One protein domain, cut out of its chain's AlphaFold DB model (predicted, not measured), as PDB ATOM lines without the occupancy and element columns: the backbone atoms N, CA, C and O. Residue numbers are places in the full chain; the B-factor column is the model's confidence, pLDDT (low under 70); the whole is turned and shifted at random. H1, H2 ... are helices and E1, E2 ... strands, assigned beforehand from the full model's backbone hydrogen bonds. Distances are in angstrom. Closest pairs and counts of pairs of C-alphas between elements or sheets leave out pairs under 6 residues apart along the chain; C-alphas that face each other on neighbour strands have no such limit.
ATOM      1  N   ASP A 308     -14.592  -4.961  -1.970       97.00
ATOM      2  CA  ASP A 308     -13.981  -6.268  -2.196       97.00
ATOM      3  C   ASP A 308     -12.609  -6.402  -1.515       97.00
ATOM      4  O   ASP A 308     -11.553  -6.017  -2.029       97.00
ATOM      5  N   CYS A 309     -12.599  -7.009  -0.329       96.56
ATOM      6  CA  CYS A 309     -11.367  -7.273   0.405       96.56
ATOM      7  C   CYS A 309     -10.694  -8.586   0.004       96.56
ATOM      8  O   CYS A 309     -11.269  -9.459  -0.635       96.56
ATOM      9  N   GLY A 310      -9.429  -8.752   0.382       96.12
ATOM     10  CA  GLY A 310      -8.635  -9.949   0.090       96.12
ATOM     11  C   GLY A 310      -8.231 -10.093  -1.380       96.12
ATOM     12  O   GLY A 310      -7.549 -11.053  -1.737       96.12
ATOM     13  N   CYS A 311      -8.580  -9.127  -2.228       97.25
ATOM     14  CA  CYS A 311      -8.404  -9.184  -3.674       97.25
ATOM     15  C   CYS A 311      -6.989  -8.827  -4.145       97.25
ATOM     16  O   CYS A 311      -6.766  -8.615  -5.331       97.25
ATOM     17  N   GLY A 312      -6.005  -8.782  -3.245       95.81
ATOM     18  CA  GLY A 312      -4.593  -8.519  -3.553       95.81
ATOM     19  C   GLY A 312      -4.239  -7.041  -3.739       95.81
ATOM     20  O   GLY A 312      -3.131  -6.651  -3.384       95.81
ATOM     21  N   VAL A 313      -5.171  -6.220  -4.226       94.25
ATOM     22  CA  VAL A 313      -5.074  -4.751  -4.291       94.25
ATOM     23  C   VAL A 313      -6.302  -4.157  -3.602       94.25
ATOM     24  O   VAL A 313      -7.339  -4.809  -3.549       94.25
ATOM     25  N   PHE A 314      -6.169  -2.971  -3.005       95.44
ATOM     26  CA  PHE A 314      -7.268  -2.310  -2.300       95.44
ATOM     27  C   PHE A 314      -8.344  -1.861  -3.285       95.44
ATOM     28  O   PHE A 314      -8.023  -1.234  -4.293       95.44
ATOM     29  N   ASP A 315      -9.596  -2.162  -2.964       96.56
ATOM     30  CA  ASP A 315     -10.748  -1.723  -3.734       96.56
ATOM     31  C   ASP A 315     -11.138  -0.280  -3.365       96.56
ATOM     32  O   ASP A 315     -11.443  -0.004  -2.201       96.56
ATOM     33  N   PRO A 316     -11.136   0.671  -4.315       92.94
ATOM     34  CA  PRO A 316     -11.594   2.034  -4.070       92.94
ATOM     35  C   PRO A 316     -13.020   2.141  -3.509       92.94
ATOM     36  O   PRO A 316     -13.308   3.122  -2.818       92.94
ATOM     37  N   ASP A 317     -13.888   1.149  -3.727       93.69
ATOM     38  CA  ASP A 317     -15.248   1.139  -3.165       93.69
ATOM     39  C   ASP A 317     -15.269   1.082  -1.633       93.69
ATOM     40  O   ASP A 317     -16.230   1.521  -0.992       93.69
ATOM     41  N   CYS A 318     -14.167   0.642  -1.020       93.25
ATOM     42  CA  CYS A 318     -13.947   0.672   0.423       93.25
ATOM     43  C   CYS A 318     -13.807   2.083   1.007       93.25
ATOM     44  O   CYS A 318     -13.824   2.237   2.227       93.25
ATOM     45  N   LEU A 319     -13.642   3.114   0.171       85.50
ATOM     46  CA  LEU A 319     -13.640   4.512   0.614       85.50
ATOM     47  C   LEU A 319     -15.056   5.086   0.754       85.50
ATOM     48  O   LEU A 319     -15.220   6.160   1.334       85.50
ATOM     49  N   GLN A 320     -16.073   4.404   0.224       85.12
ATOM     50  CA  GLN A 320     -17.459   4.841   0.337       85.12
ATOM     51  C   GLN A 320     -18.024   4.418   1.705       85.12
ATOM     52  O   GLN A 320     -17.918   3.263   2.122       85.12
ATOM     53  N   GLN A 321     -18.613   5.369   2.435       77.31
ATOM     54  CA  GLN A 321     -19.257   5.089   3.721       77.31
ATOM     55  C   GLN A 321     -20.461   4.162   3.513       77.31
ATOM     56  O   GLN A 321     -21.301   4.426   2.657       77.31
ATOM     57  N   GLY A 322     -20.564   3.094   4.309       79.00
ATOM     58  CA  GLY A 322     -21.697   2.161   4.228       79.00
ATOM     59  C   GLY A 322     -21.561   1.030   3.206       79.00
ATOM     60  O   GLY A 322     -22.476   0.213   3.119       79.00
ATOM     61  N   SER A 323     -20.456   0.938   2.458       86.38
ATOM     62  CA  SER A 323     -20.242  -0.159   1.504       86.38
ATOM     63  C   SER A 323     -20.294  -1.530   2.181       86.38
ATOM     64  O   SER A 323     -19.671  -1.751   3.221       86.38
ATOM     65  N   SER A 324     -21.004  -2.476   1.559       91.12
ATOM     66  CA  SER A 324     -20.994  -3.880   1.992       91.12
ATOM     67  C   SER A 324     -19.590  -4.457   1.835       91.12
ATOM     68  O   SER A 324     -18.974  -4.264   0.795       91.12
ATOM     69  N   LEU A 325     -19.068  -5.150   2.846       93.38
ATOM     70  CA  LEU A 325     -17.749  -5.788   2.777       93.38
ATOM     71  C   LEU A 325     -17.867  -7.195   2.190       93.38
ATOM     72  O   LEU A 325     -18.503  -8.065   2.787       93.38
ATOM     73  N   PHE A 326     -17.208  -7.436   1.063       94.94
ATOM     74  CA  PHE A 326     -17.080  -8.755   0.456       94.94
ATOM     75  C   PHE A 326     -15.766  -9.427   0.867       94.94
ATOM     76  O   PHE A 326     -14.774  -8.777   1.204       94.94
ATOM     77  N   ASN A 327     -15.775 -10.763   0.869       94.62
ATOM     78  CA  ASN A 327     -14.653 -11.633   1.260       94.62
ATOM     79  C   ASN A 327     -14.159 -11.470   2.712       94.62
ATOM     80  O   ASN A 327     -13.112 -12.014   3.073       94.62
ATOM     81  N   CYS A 328     -14.918 -10.777   3.563       93.44
ATOM     82  CA  CYS A 328     -14.700 -10.761   5.006       93.44
ATOM     83  C   CYS A 328     -15.620 -11.766   5.716       93.44
ATOM     84  O   CYS A 328     -16.707 -12.065   5.218       93.44
ATOM     85  N   PRO A 329     -15.218 -12.308   6.883       91.06
ATOM     86  CA  PRO A 329     -16.098 -13.158   7.678       91.06
ATOM     87  C   PRO A 329     -17.388 -12.417   8.046       91.06
ATOM     88  O   PRO A 329     -17.342 -11.282   8.509       91.06
ATOM     89  N   SER A 330     -18.532 -13.086   7.898       80.56
ATOM     90  CA  SER A 330     -19.862 -12.522   8.171       80.56
ATOM     91  C   SER A 330     -20.147 -12.262   9.657       80.56
ATOM     92  O   SER A 330     -21.158 -11.651   9.990       80.56
ATOM     93  N   SER A 331     -19.281 -12.727  10.560       75.00
ATOM     94  CA  SER A 331     -19.398 -12.530  12.006       75.00
ATOM     95  C   SER A 331     -18.298 -11.599  12.525       75.00
ATOM     96  O   SER A 331     -17.149 -12.024  12.694       75.00
ATOM     97  N   GLY A 332     -18.663 -10.353  12.817       71.75
ATOM     98  CA  GLY A 332     -17.795  -9.349  13.434       71.75
ATOM     99  C   GLY A 332     -17.601  -8.105  12.572       71.75
ATOM    100  O   GLY A 332     -17.880  -8.099  11.377       71.75
ATOM    101  N   ALA A 333     -17.115  -7.039  13.198       81.00
ATOM    102  CA  ALA A 333     -16.891  -5.771  12.528       81.00
ATOM    103  C   ALA A 333     -15.491  -5.755  11.888       81.00
ATOM    104  O   ALA A 333     -14.461  -5.659  12.569       81.00
ATOM    105  N   PHE A 334     -15.459  -5.915  10.568       88.00
ATOM    106  CA  PHE A 334     -14.244  -5.853   9.761       88.00
ATOM    107  C   PHE A 334     -14.177  -4.536   8.996       88.00
ATOM    108  O   PHE A 334     -15.181  -3.857   8.806       88.00
ATOM    109  N   PHE A 335     -12.981  -4.188   8.546       89.75
ATOM    110  CA  PHE A 335     -12.753  -3.170   7.531       89.75
ATOM    111  C   PHE A 335     -11.694  -3.672   6.552       89.75
ATOM    112  O   PHE A 335     -10.885  -4.549   6.880       89.75
ATOM    113  N   CYS A 336     -11.679  -3.101   5.351       93.19
ATOM    114  CA  CYS A 336     -10.599  -3.339   4.408       93.19
ATOM    115  C   CYS A 336      -9.408  -2.464   4.751       93.19
ATOM    116  O   CYS A 336      -9.464  -1.241   4.622       93.19
ATOM    117  N   ASN A 337      -8.305  -3.075   5.165       93.12
ATOM    118  CA  ASN A 337      -7.088  -2.318   5.386       93.12
ATOM    119  C   ASN A 337      -6.529  -1.830   4.038       93.12
ATOM    120  O   ASN A 337      -6.180  -2.639   3.178       93.12
ATOM    121  N   SER A 338      -6.401  -0.512   3.873       89.94
ATOM    122  CA  SER A 338      -5.999   0.120   2.607       89.94
ATOM    123  C   SER A 338      -4.581  -0.198   2.145       89.94
ATOM    124  O   SER A 338      -4.271  -0.072   0.965       89.94
ATOM    125  N   THR A 339      -3.715  -0.642   3.056       89.44
ATOM    126  CA  THR A 339      -2.325  -0.998   2.741       89.44
ATOM    127  C   THR A 339      -2.194  -2.461   2.331       89.44
ATOM    128  O   THR A 339      -1.441  -2.793   1.424       89.44
ATOM    129  N   THR A 340      -2.913  -3.350   3.014       94.19
ATOM    130  CA  THR A 340      -2.787  -4.804   2.816       94.19
ATOM    131  C   THR A 340      -3.882  -5.389   1.934       94.19
ATOM    132  O   THR A 340      -3.801  -6.565   1.586       94.19
ATOM    133  N   ALA A 341      -4.912  -4.600   1.613       92.94
ATOM    134  CA  ALA A 341      -6.126  -5.047   0.941       92.94
ATOM    135  C   ALA A 341      -6.772  -6.262   1.625       92.94
ATOM    136  O   ALA A 341      -7.379  -7.093   0.962       92.94
ATOM    137  N   SER A 342      -6.596  -6.418   2.939       94.62
ATOM    138  CA  SER A 342      -7.072  -7.576   3.698       94.62
ATOM    139  C   SER A 342      -8.120  -7.165   4.726       94.62
ATOM    140  O   SER A 342      -8.080  -6.050   5.253       94.62
ATOM    141  N   CYS A 343      -9.054  -8.075   5.011       93.19
ATOM    142  CA  CYS A 343     -10.030  -7.893   6.078       93.19
ATOM    143  C   CYS A 343      -9.307  -7.873   7.420       93.19
ATOM    144  O   CYS A 343      -8.756  -8.885   7.858       93.19
ATOM    145  N   GLN A 344      -9.341  -6.731   8.090       91.19
ATOM    146  CA  GLN A 344      -8.858  -6.605   9.453       91.19
ATOM    147  C   GLN A 344     -10.038  -6.362  10.374       91.19
ATOM    148  O   GLN A 344     -10.987  -5.662  10.028       91.19
ATOM    149  N   ARG A 345     -10.003  -6.986  11.551       84.94
ATOM    150  CA  ARG A 345     -10.996  -6.706  12.584       84.94
ATOM    151  C   ARG A 345     -10.746  -5.290  13.092       84.94
ATOM    152  O   ARG A 345      -9.597  -4.954  13.380       84.94
ATOM    153  N   VAL A 346     -11.795  -4.481  13.221       77.81
ATOM    154  CA  VAL A 346     -11.672  -3.180  13.883       77.81
ATOM    155  C   VAL A 346     -11.319  -3.447  15.344       77.81
ATOM    156  O   VAL A 346     -12.116  -4.008  16.097       77.81
ATOM    157  N   MET A 347     -10.089  -3.110  15.726       74.25
ATOM    158  CA  MET A 347      -9.706  -3.009  17.129       74.25
ATOM    159  C   MET A 347      -9.865  -1.546  17.513       74.25
ATOM    160  O   MET A 347      -9.056  -0.714  17.107       74.25
ATOM    161  N   SER A 348     -10.929  -1.223  18.244       79.44
ATOM    162  CA  SER A 348     -11.047   0.098  18.851       79.44
ATOM    163  C   SER A 348     -10.119   0.174  20.065       79.44
ATOM    164  O   SER A 348      -9.633  -0.843  20.576       79.44
ATOM    165  N   LYS A 349      -9.903   1.388  20.584       83.50
ATOM    166  CA  LYS A 349      -9.219   1.595  21.872       83.50
ATOM    167  C   LYS A 349      -9.873   0.799  23.014       83.50
ATOM    168  O   LYS A 349      -9.210   0.495  24.003       83.50
ATOM    169  N   TYR A 350     -11.152   0.460  22.864       82.62
ATOM    170  CA  TYR A 350     -11.965  -0.246  23.848       82.62
ATOM    171  C   TYR A 350     -12.113  -1.750  23.547       82.62
ATOM    172  O   TYR A 350     -12.796  -2.449  24.290       82.62
ATOM    173  N   GLY A 351     -11.448  -2.270  22.508       85.12
ATOM    174  CA  GLY A 351     -11.449  -3.689  22.148       85.12
ATOM    175  C   GLY A 351     -12.124  -3.989  20.803       85.12
ATOM    176  O   GLY A 351     -12.319  -3.092  19.982       85.12
ATOM    177  N   PRO A 352     -12.421  -5.268  20.505       83.31
ATOM    178  CA  PRO A 352     -13.169  -5.620  19.305       83.31
ATOM    179  C   PRO A 352     -14.597  -5.070  19.391       83.31
ATOM    180  O   PRO A 352     -15.234  -5.168  20.436       83.31
ATOM    181  N   VAL A 353     -15.099  -4.533  18.278       85.31
ATOM    182  CA  VAL A 353     -16.482  -4.048  18.179       85.31
ATOM    183  C   VAL A 353     -17.462  -5.199  18.484       85.31
ATOM    184  O   VAL A 353     -17.325  -6.271  17.876       85.31
ATOM    185  N   PRO A 354     -18.425  -5.009  19.406       89.62
ATOM    186  CA  PRO A 354     -19.422  -6.016  19.764       89.62
ATOM    187  C   PRO A 354     -20.254  -6.480  18.569       89.62
ATOM    188  O   PRO A 354     -20.530  -5.714  17.647       89.62
ATOM    189  N   THR A 355     -20.685  -7.738  18.589       85.31
ATOM    190  CA  THR A 355     -21.506  -8.329  17.519       85.31
ATOM    191  C   THR A 355     -22.902  -7.725  17.426       85.31
ATOM    192  O   THR A 355     -23.537  -7.801  16.378       85.31
ATOM    193  N   GLU A 356     -23.379  -7.119  18.508       91.25
ATOM    194  CA  GLU A 356     -24.675  -6.457  18.619       91.25
ATOM    195  C   GLU A 356     -24.647  -5.019  18.071       91.25
ATOM    196  O   GLU A 356     -25.706  -4.407  17.916       91.25
ATOM    197  N   TRP A 357     -23.457  -4.486  17.754       91.56
ATOM    198  CA  TRP A 357     -23.285  -3.166  17.151       91.56
ATOM    199  C   TRP A 357     -23.739  -3.172  15.684       91.56
ATOM    200  O   TRP A 357     -23.209  -3.901  14.846       91.56
ATOM    201  N   LYS A 358     -24.733  -2.341  15.370       91.56
ATOM    202  CA  LYS A 358     -25.410  -2.229  14.070       91.56
ATOM    203  C   LYS A 358     -24.951  -1.033  13.239       91.56
ATOM    204  O   LYS A 358     -25.225  -0.997  12.043       91.56
ATOM    205  N   CYS A 359     -24.299  -0.051  13.856       91.88
ATOM    206  CA  CYS A 359     -23.705   1.074  13.135       91.88
ATOM    207  C   CYS A 359     -22.399   0.659  12.446       91.88
ATOM    208  O   CYS A 359     -21.907  -0.459  12.614       91.88
ATOM    209  N   LEU A 360     -21.806   1.573  11.672       85.69
ATOM    210  CA  LEU A 360     -20.495   1.330  11.077       85.69
ATOM    211  C   LEU A 360     -19.465   1.013  12.164       85.69
ATOM    212  O   LEU A 360     -19.400   1.670  13.201       85.69
ATOM    213  N   ALA A 361     -18.643   0.000  11.905       83.62
ATOM    214  CA  ALA A 361     -17.602  -0.454  12.822       83.62
ATOM    215  C   ALA A 361     -16.618   0.665  13.198       83.62
ATOM    216  O   ALA A 361     -16.106   0.699  14.311       83.62
ATOM    217  N   SER A 362     -16.373   1.584  12.258       82.44
ATOM    218  CA  SER A 362     -15.502   2.745  12.435       82.44
ATOM    219  C   SER A 362     -16.022   3.761  13.445       82.44
ATOM    220  O   SER A 362     -15.234   4.589  13.871       82.44
ATOM    221  N   TYR A 363     -17.311   3.715  13.792       90.19
ATOM    222  CA  TYR A 363     -17.932   4.628  14.754       90.19
ATOM    223  C   TYR A 363     -17.871   4.110  16.191       90.19
ATOM    224  O   TYR A 363     -18.205   4.824  17.120       90.19
ATOM    225  N   TYR A 364     -17.448   2.865  16.408       91.88
ATOM    226  CA  TYR A 364     -17.370   2.320  17.757       91.88
ATOM    227  C   TYR A 364     -16.078   2.758  18.452       91.88
ATOM    228  O   TYR A 364     -15.002   2.216  18.162       91.88
ATOM    229  N   GLY A 365     -16.169   3.675  19.417       90.44
ATOM    230  CA  GLY A 365     -14.993   4.115  20.164       90.44
ATOM    231  C   GLY A 365     -14.105   5.115  19.411       90.44
ATOM    232  O   GLY A 365     -12.882   5.087  19.603       90.44
ATOM    233  N   ASP A 366     -14.679   5.914  18.506       89.50
ATOM    234  CA  ASP A 366     -13.974   6.877  17.650       89.50
ATOM    235  C   ASP A 366     -13.765   8.266  18.289       89.50
ATOM    236  O   ASP A 366     -13.135   9.146  17.699       89.50
ATOM    237  N   GLY A 367     -14.216   8.444  19.529       88.81
ATOM    238  CA  GLY A 367     -14.211   9.698  20.276       88.81
ATOM    239  C   GLY A 367     -15.497  10.508  20.119       88.81
ATOM    240  O   GLY A 367     -15.628  11.552  20.761       88.81
ATOM    241  N   VAL A 368     -16.438  10.040  19.300       90.56
ATOM    242  CA  VAL A 368     -17.763  10.619  19.112       90.56
ATOM    243  C   VAL A 368     -18.798   9.600  19.570       90.56
ATOM    244  O   VAL A 368     -18.659   8.407  19.370       90.56
ATOM    245  N   CYS A 369     -19.852  10.065  20.228       94.06
ATOM    246  CA  CYS A 369     -20.892   9.179  20.728       94.06
ATOM    247  C   CYS A 369     -21.952   8.922  19.646       94.06
ATOM    248  O   CYS A 369     -22.584   9.863  19.146       94.06
ATOM    249  N   ASN A 370     -22.142   7.647  19.307       94.75
ATOM    250  CA  ASN A 370     -23.093   7.172  18.310       94.75
ATOM    251  C   ASN A 370     -24.203   6.338  18.972       94.75
ATOM    252  O   ASN A 370     -23.952   5.323  19.622       94.75
ATOM    253  N   CYS A 371     -25.450   6.761  18.791       95.50
ATOM    254  CA  CYS A 371     -26.625   6.218  19.469       95.50
ATOM    255  C   CYS A 371     -27.472   5.341  18.558       95.50
ATOM    256  O   CYS A 371     -27.363   5.392  17.334       95.50
ATOM    257  N   GLU A 372     -28.349   4.546  19.170       95.00
ATOM    258  CA  GLU A 372     -29.247   3.597  18.500       95.00
ATOM    259  C   GLU A 372     -28.501   2.560  17.642       95.00
ATOM    260  O   GLU A 372     -29.056   1.908  16.756       95.00
ATOM    261  N   CYS A 373     -27.227   2.338  17.966       95.69
ATOM    262  CA  CYS A 373     -26.353   1.394  17.289       95.69
ATOM    263  C   CYS A 373     -26.513  -0.045  17.794       95.69
ATOM    264  O   CYS A 373     -25.699  -0.894  17.461       95.69
ATOM    265  N   GLY A 374     -27.535  -0.363  18.596       94.19
ATOM    266  CA  GLY A 374     -27.796  -1.717  19.108       94.19
ATOM    267  C   GLY A 374     -26.890  -2.186  20.256       94.19
ATOM    268  O   GLY A 374     -27.253  -3.139  20.942       94.19
ATOM    269  N   TYR A 375     -25.771  -1.503  20.506       94.38
ATOM    270  CA  TYR A 375     -24.908  -1.682  21.676       94.38
ATOM    271  C   TYR A 375     -24.405  -0.301  22.149       94.38
ATOM    272  O   TYR A 375     -24.228   0.566  21.294       94.38
ATOM    273  N   PRO A 376     -24.180  -0.056  23.457       95.00
ATOM    274  CA  PRO A 376     -23.703   1.242  23.944       95.00
ATOM    275  C   PRO A 376     -22.327   1.634  23.390       95.00
ATOM    276  O   PRO A 376     -21.371   0.855  23.470       95.00
ATOM    277  N   ASP A 377     -22.208   2.855  22.869       94.81
ATOM    278  CA  ASP A 377     -20.928   3.412  22.434       94.81
ATOM    279  C   ASP A 377     -20.101   3.847  23.659       94.81
ATOM    280  O   ASP A 377     -20.575   4.659  24.466       94.81
ATOM    281  N   PRO A 378     -18.874   3.329  23.847       93.50
ATOM    282  CA  PRO A 378     -18.038   3.685  24.989       93.50
ATOM    283  C   PRO A 378     -17.743   5.189  25.094       93.50
ATOM    284  O   PRO A 378     -17.476   5.669  26.201       93.50
ATOM    285  N   ASP A 379     -17.824   5.950  23.999       91.31
ATOM    286  CA  ASP A 379     -17.585   7.395  24.034       91.31
ATOM    287  C   ASP A 379     -18.751   8.200  24.624       91.31
ATOM    288  O   ASP A 379     -18.544   9.318  25.103       91.31
ATOM    289  N   CYS A 380     -19.950   7.615  24.727       91.06
ATOM    290  CA  CYS A 380     -21.099   8.262  25.367       91.06
ATOM    291  C   CYS A 380     -20.926   8.438  26.882       91.06
ATOM    292  O   CYS A 380     -21.519   9.335  27.472       91.06
ATOM    293  N   THR A 381     -20.052   7.655  27.523       85.50
ATOM    294  CA  THR A 381     -19.762   7.797  28.964       85.50
ATOM    295  C   THR A 381     -19.053   9.104  29.325       85.50
ATOM    296  O   THR A 381     -18.988   9.465  30.498       85.50
ATOM    297  N   LYS A 382     -18.507   9.813  28.330       78.19
ATOM    298  CA  LYS A 382     -17.774  11.074  28.501       78.19
ATOM    299  C   LYS A 382     -18.512  12.276  27.924       78.19
ATOM    300  O   LYS A 382     -17.953  13.373  27.943       78.19
ATOM    301  N   GLN A 383     -19.719  12.089  27.381       72.19
ATOM    302  CA  GLN A 383     -20.460  13.202  26.808       72.19
ATOM    303  C   GLN A 383     -20.866  14.198  27.893       72.19
ATOM    304  O   GLN A 383     -21.455  13.851  28.913       72.19
ATOM    305  N   THR A 384     -20.573  15.465  27.628       68.19
ATOM    306  CA  THR A 384     -21.263  16.587  28.262       68.19
ATOM    307  C   THR A 384     -22.590  16.830  27.542       68.19
ATOM    308  O   THR A 384     -22.766  16.426  26.394       68.19
ATOM    309  N   TYR A 385     -23.522  17.538  28.178       66.06
ATOM    310  CA  TYR A 385     -24.852  17.841  27.625       66.06
ATOM    311  C   TYR A 385     -24.836  18.553  26.248       66.06
ATOM    312  O   TYR A 385     -25.786  18.457  25.460       66.06
ATOM    313  N   ASP A 386     -23.726  19.231  25.944       66.38
ATOM    314  CA  ASP A 386     -23.483  19.955  24.690       66.38
ATOM    315  C   ASP A 386     -22.793  19.109  23.614       66.38
ATOM    316  O   ASP A 386     -22.613  19.555  22.480       66.38
ATOM    317  N   SER A 387     -22.400  17.882  23.947       75.12
ATOM    318  CA  SER A 387     -21.753  16.985  22.999       75.12
ATOM    319  C   SER A 387     -22.747  16.563  21.917       75.12
ATOM    320  O   SER A 387     -23.875  16.153  22.197       75.12
ATOM    321  N   PHE A 388     -22.330  16.670  20.656       82.25
ATOM    322  CA  PHE A 388     -23.120  16.195  19.527       82.25
ATOM    323  C   PHE A 388     -23.174  14.660  19.560       82.25
ATOM    324  O   PHE A 388     -22.129  14.011  19.608       82.25
ATOM    325  N   ALA A 389     -24.381  14.092  19.573       89.31
ATOM    326  CA  ALA A 389     -24.619  12.651  19.543       89.31
ATOM    327  C   ALA A 389     -25.200  12.259  18.178       89.31
ATOM    328  O   ALA A 389     -26.261  12.754  17.788       89.31
ATOM    329  N   TYR A 390     -24.513  11.387  17.441       91.88
ATOM    330  CA  TYR A 390     -25.022  10.890  16.161       91.88
ATOM    331  C   TYR A 390     -26.151   9.883  16.395       91.88
ATOM    332  O   TYR A 390     -26.085   9.065  17.304       91.88
ATOM    333  N   GLY A 391     -27.196   9.947  15.568       90.31
ATOM    334  CA  GLY A 391     -28.385   9.091  15.688       90.31
ATOM    335  C   GLY A 391     -29.529   9.692  16.512       90.31
ATOM    336  O   GLY A 391     -30.651   9.207  16.411       90.31
ATOM    337  N   CYS A 392     -29.286  10.783  17.245       92.38
ATOM    338  CA  CYS A 392     -30.309  11.486  18.021       92.38
ATOM    339  C   CYS A 392     -30.799  12.771  17.340       92.38
ATOM    340  O   CYS A 392     -30.100  13.381  16.528       92.38
ATOM    341  N   LEU A 393     -32.014  13.210  17.684       88.88
ATOM    342  CA  LEU A 393     -32.526  14.525  17.284       88.88
ATOM    343  C   LEU A 393     -31.750  15.660  17.981       88.88
ATOM    344  O   LEU A 393     -31.134  15.467  19.023       88.88
ATOM    345  N   VAL A 394     -31.827  16.882  17.441       81.12
ATOM    346  CA  VAL A 394     -31.132  18.075  17.987       81.12
ATOM    347  C   VAL A 394     -31.487  18.347  19.461       81.12
ATOM    348  O   VAL A 394     -30.682  18.887  20.217       81.12
ATOM    349  N   ASN A 395     -32.684  17.948  19.885       79.19
ATOM    350  CA  ASN A 395     -33.181  18.061  21.254       79.19
ATOM    351  C   ASN A 395     -33.037  16.758  22.054       79.19
ATOM    352  O   ASN A 395     -33.767  16.569  23.022       79.19
ATOM    353  N   GLN A 396     -32.147  15.856  21.650       86.94
ATOM    354  CA  GLN A 396     -31.889  14.586  22.318       86.94
ATOM    355  C   GLN A 396     -30.399  14.428  22.645       86.94
ATOM    356  O   GLN A 396     -29.542  15.047  22.014       86.94
ATOM    357  N   PHE A 397     -30.094  13.640  23.669       87.44
ATOM    358  CA  PHE A 397     -28.740  13.217  24.022       87.44
ATOM    359  C   PHE A 397     -28.682  11.689  24.076       87.44
ATOM    360  O   PHE A 397     -29.718  11.030  24.188       87.44
ATOM    361  N   CYS A 398     -27.480  11.127  23.989       91.94
ATOM    362  CA  CYS A 398     -27.288   9.696  24.165       91.94
ATOM    363  C   CYS A 398     -27.161   9.356  25.640       91.94
ATOM    364  O   CYS A 398     -26.239   9.833  26.304       91.94
ATOM    365  N   ASN A 399     -28.025   8.493  26.158       88.62
ATOM    366  CA  ASN A 399     -27.803   7.945  27.485       88.62
ATOM    367  C   ASN A 399     -26.660   6.906  27.470       88.62
ATOM    368  O   ASN A 399     -26.199   6.444  26.424       88.62
ATOM    369  N   VAL A 400     -26.220   6.483  28.658       88.94
ATOM    370  CA  VAL A 400     -25.146   5.481  28.824       88.94
ATOM    371  C   VAL A 400     -25.487   4.096  28.261       88.94
ATOM    372  O   VAL A 400     -24.594   3.267  28.107       88.94
ATOM    373  N   ASN A 401     -26.759   3.840  27.946       92.69
ATOM    374  CA  ASN A 401     -27.222   2.610  27.309       92.69
ATOM    375  C   ASN A 401     -27.240   2.721  25.772       92.69
ATOM    376  O   ASN A 401     -27.650   1.779  25.100       92.69
ATOM    377  N   GLY A 402     -26.794   3.849  25.209       91.88
ATOM    378  CA  GLY A 402     -26.771   4.089  23.769       91.88
ATOM    379  C   GLY A 402     -28.134   4.440  23.170       91.88
ATOM    380  O   GLY A 402     -28.293   4.319  21.959       91.88
ATOM    381  N   HIS A 403     -29.111   4.852  23.985       94.00
ATOM    382  CA  HIS A 403     -30.431   5.280  23.521       94.00
ATOM    383  C   HIS A 403     -30.577   6.799  23.519       94.00
ATOM    384  O   HIS A 403     -30.047   7.487  24.396       94.00
ATOM    385  N   CYS A 404     -31.332   7.312  22.553       92.38
ATOM    386  CA  CYS A 404     -31.643   8.730  22.464       92.38
ATOM    387  C   CYS A 404     -32.746   9.110  23.450       92.38
ATOM    388  O   CYS A 404     -33.893   8.674  23.335       92.38
ATOM    389  N   GLU A 405     -32.419   9.990  24.388       89.12
ATOM    390  CA  GLU A 405     -33.371  10.575  25.326       89.12
ATOM    391  C   GLU A 405     -33.541  12.059  25.033       89.12
ATOM    392  O   GLU A 405     -32.601  12.737  24.623       89.12
ATOM    393  N   ASN A 406     -34.749  12.591  25.229       85.44
ATOM    394  CA  ASN A 406     -34.974  14.027  25.083       85.44
ATOM    395  C   ASN A 406     -34.104  14.777  26.093       85.44
ATOM    396  O   ASN A 406     -34.181  14.515  27.293       85.44
TER     397      ASN A 406
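Overview. This is residues 308 to 406 of the 550 residues of an uncharacterized protein of Naegleria gruberi (UniProt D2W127). With little regular structure, this is a rod of loops: helix H1 and hairpin E1-E2 toward one end, loop residues 346 to 377 in the middle, H2 and hairpin E3-E4 toward the other. The 99 printed residues, 23 in named elements in the order H1, E1, E2, H2, E3, E4, are of mixed class; both two-strand sheets are antiparallel. It is only just compact, close to loose: radius of gyration of the C-alphas 14.9 A, spans 47 by 22 by 19 A.

Along the chain. Find C-alpha 316 at (-11.594, 2.034, -4.070); H1 runs to 319, 5.7 A. Next come E1, residues 334 to 337, 9.1 A, and E2, 342 to 345, 9.8 A. H2 holds 378 to 382, 8.2 A, and E3 396 to 398, 7.0 A. E4, 404 to 406, 6.8 A, ends at (-34.974, 14.027, 25.083).

Arrangement. In hairpin E1-E2, at 137 degrees, N 335 and O 344 are 2.9 A apart, within hydrogen-bond range. The closest C-alphas of H1 and E1, Cys 318 and Cys 336, are 6.6 A apart. In hairpin E3-E4, at 140 degrees, find N 397 and O 405 at 2.8 A. H2 has 0 of 1 O i to N i+4 pairs within range, 1 of 2 at i+3; H1 is too short for an i+4 pair. H1 and H2 are apart.

Size, cuts and confidence. The farthest C-alphas, Gly 312 and Asn 406, are 47.4 A apart. The printed part has no cut; links H1-E1, E2-H2 and H2-E3 are long. Residues 384 to 386 have pLDDT under 70.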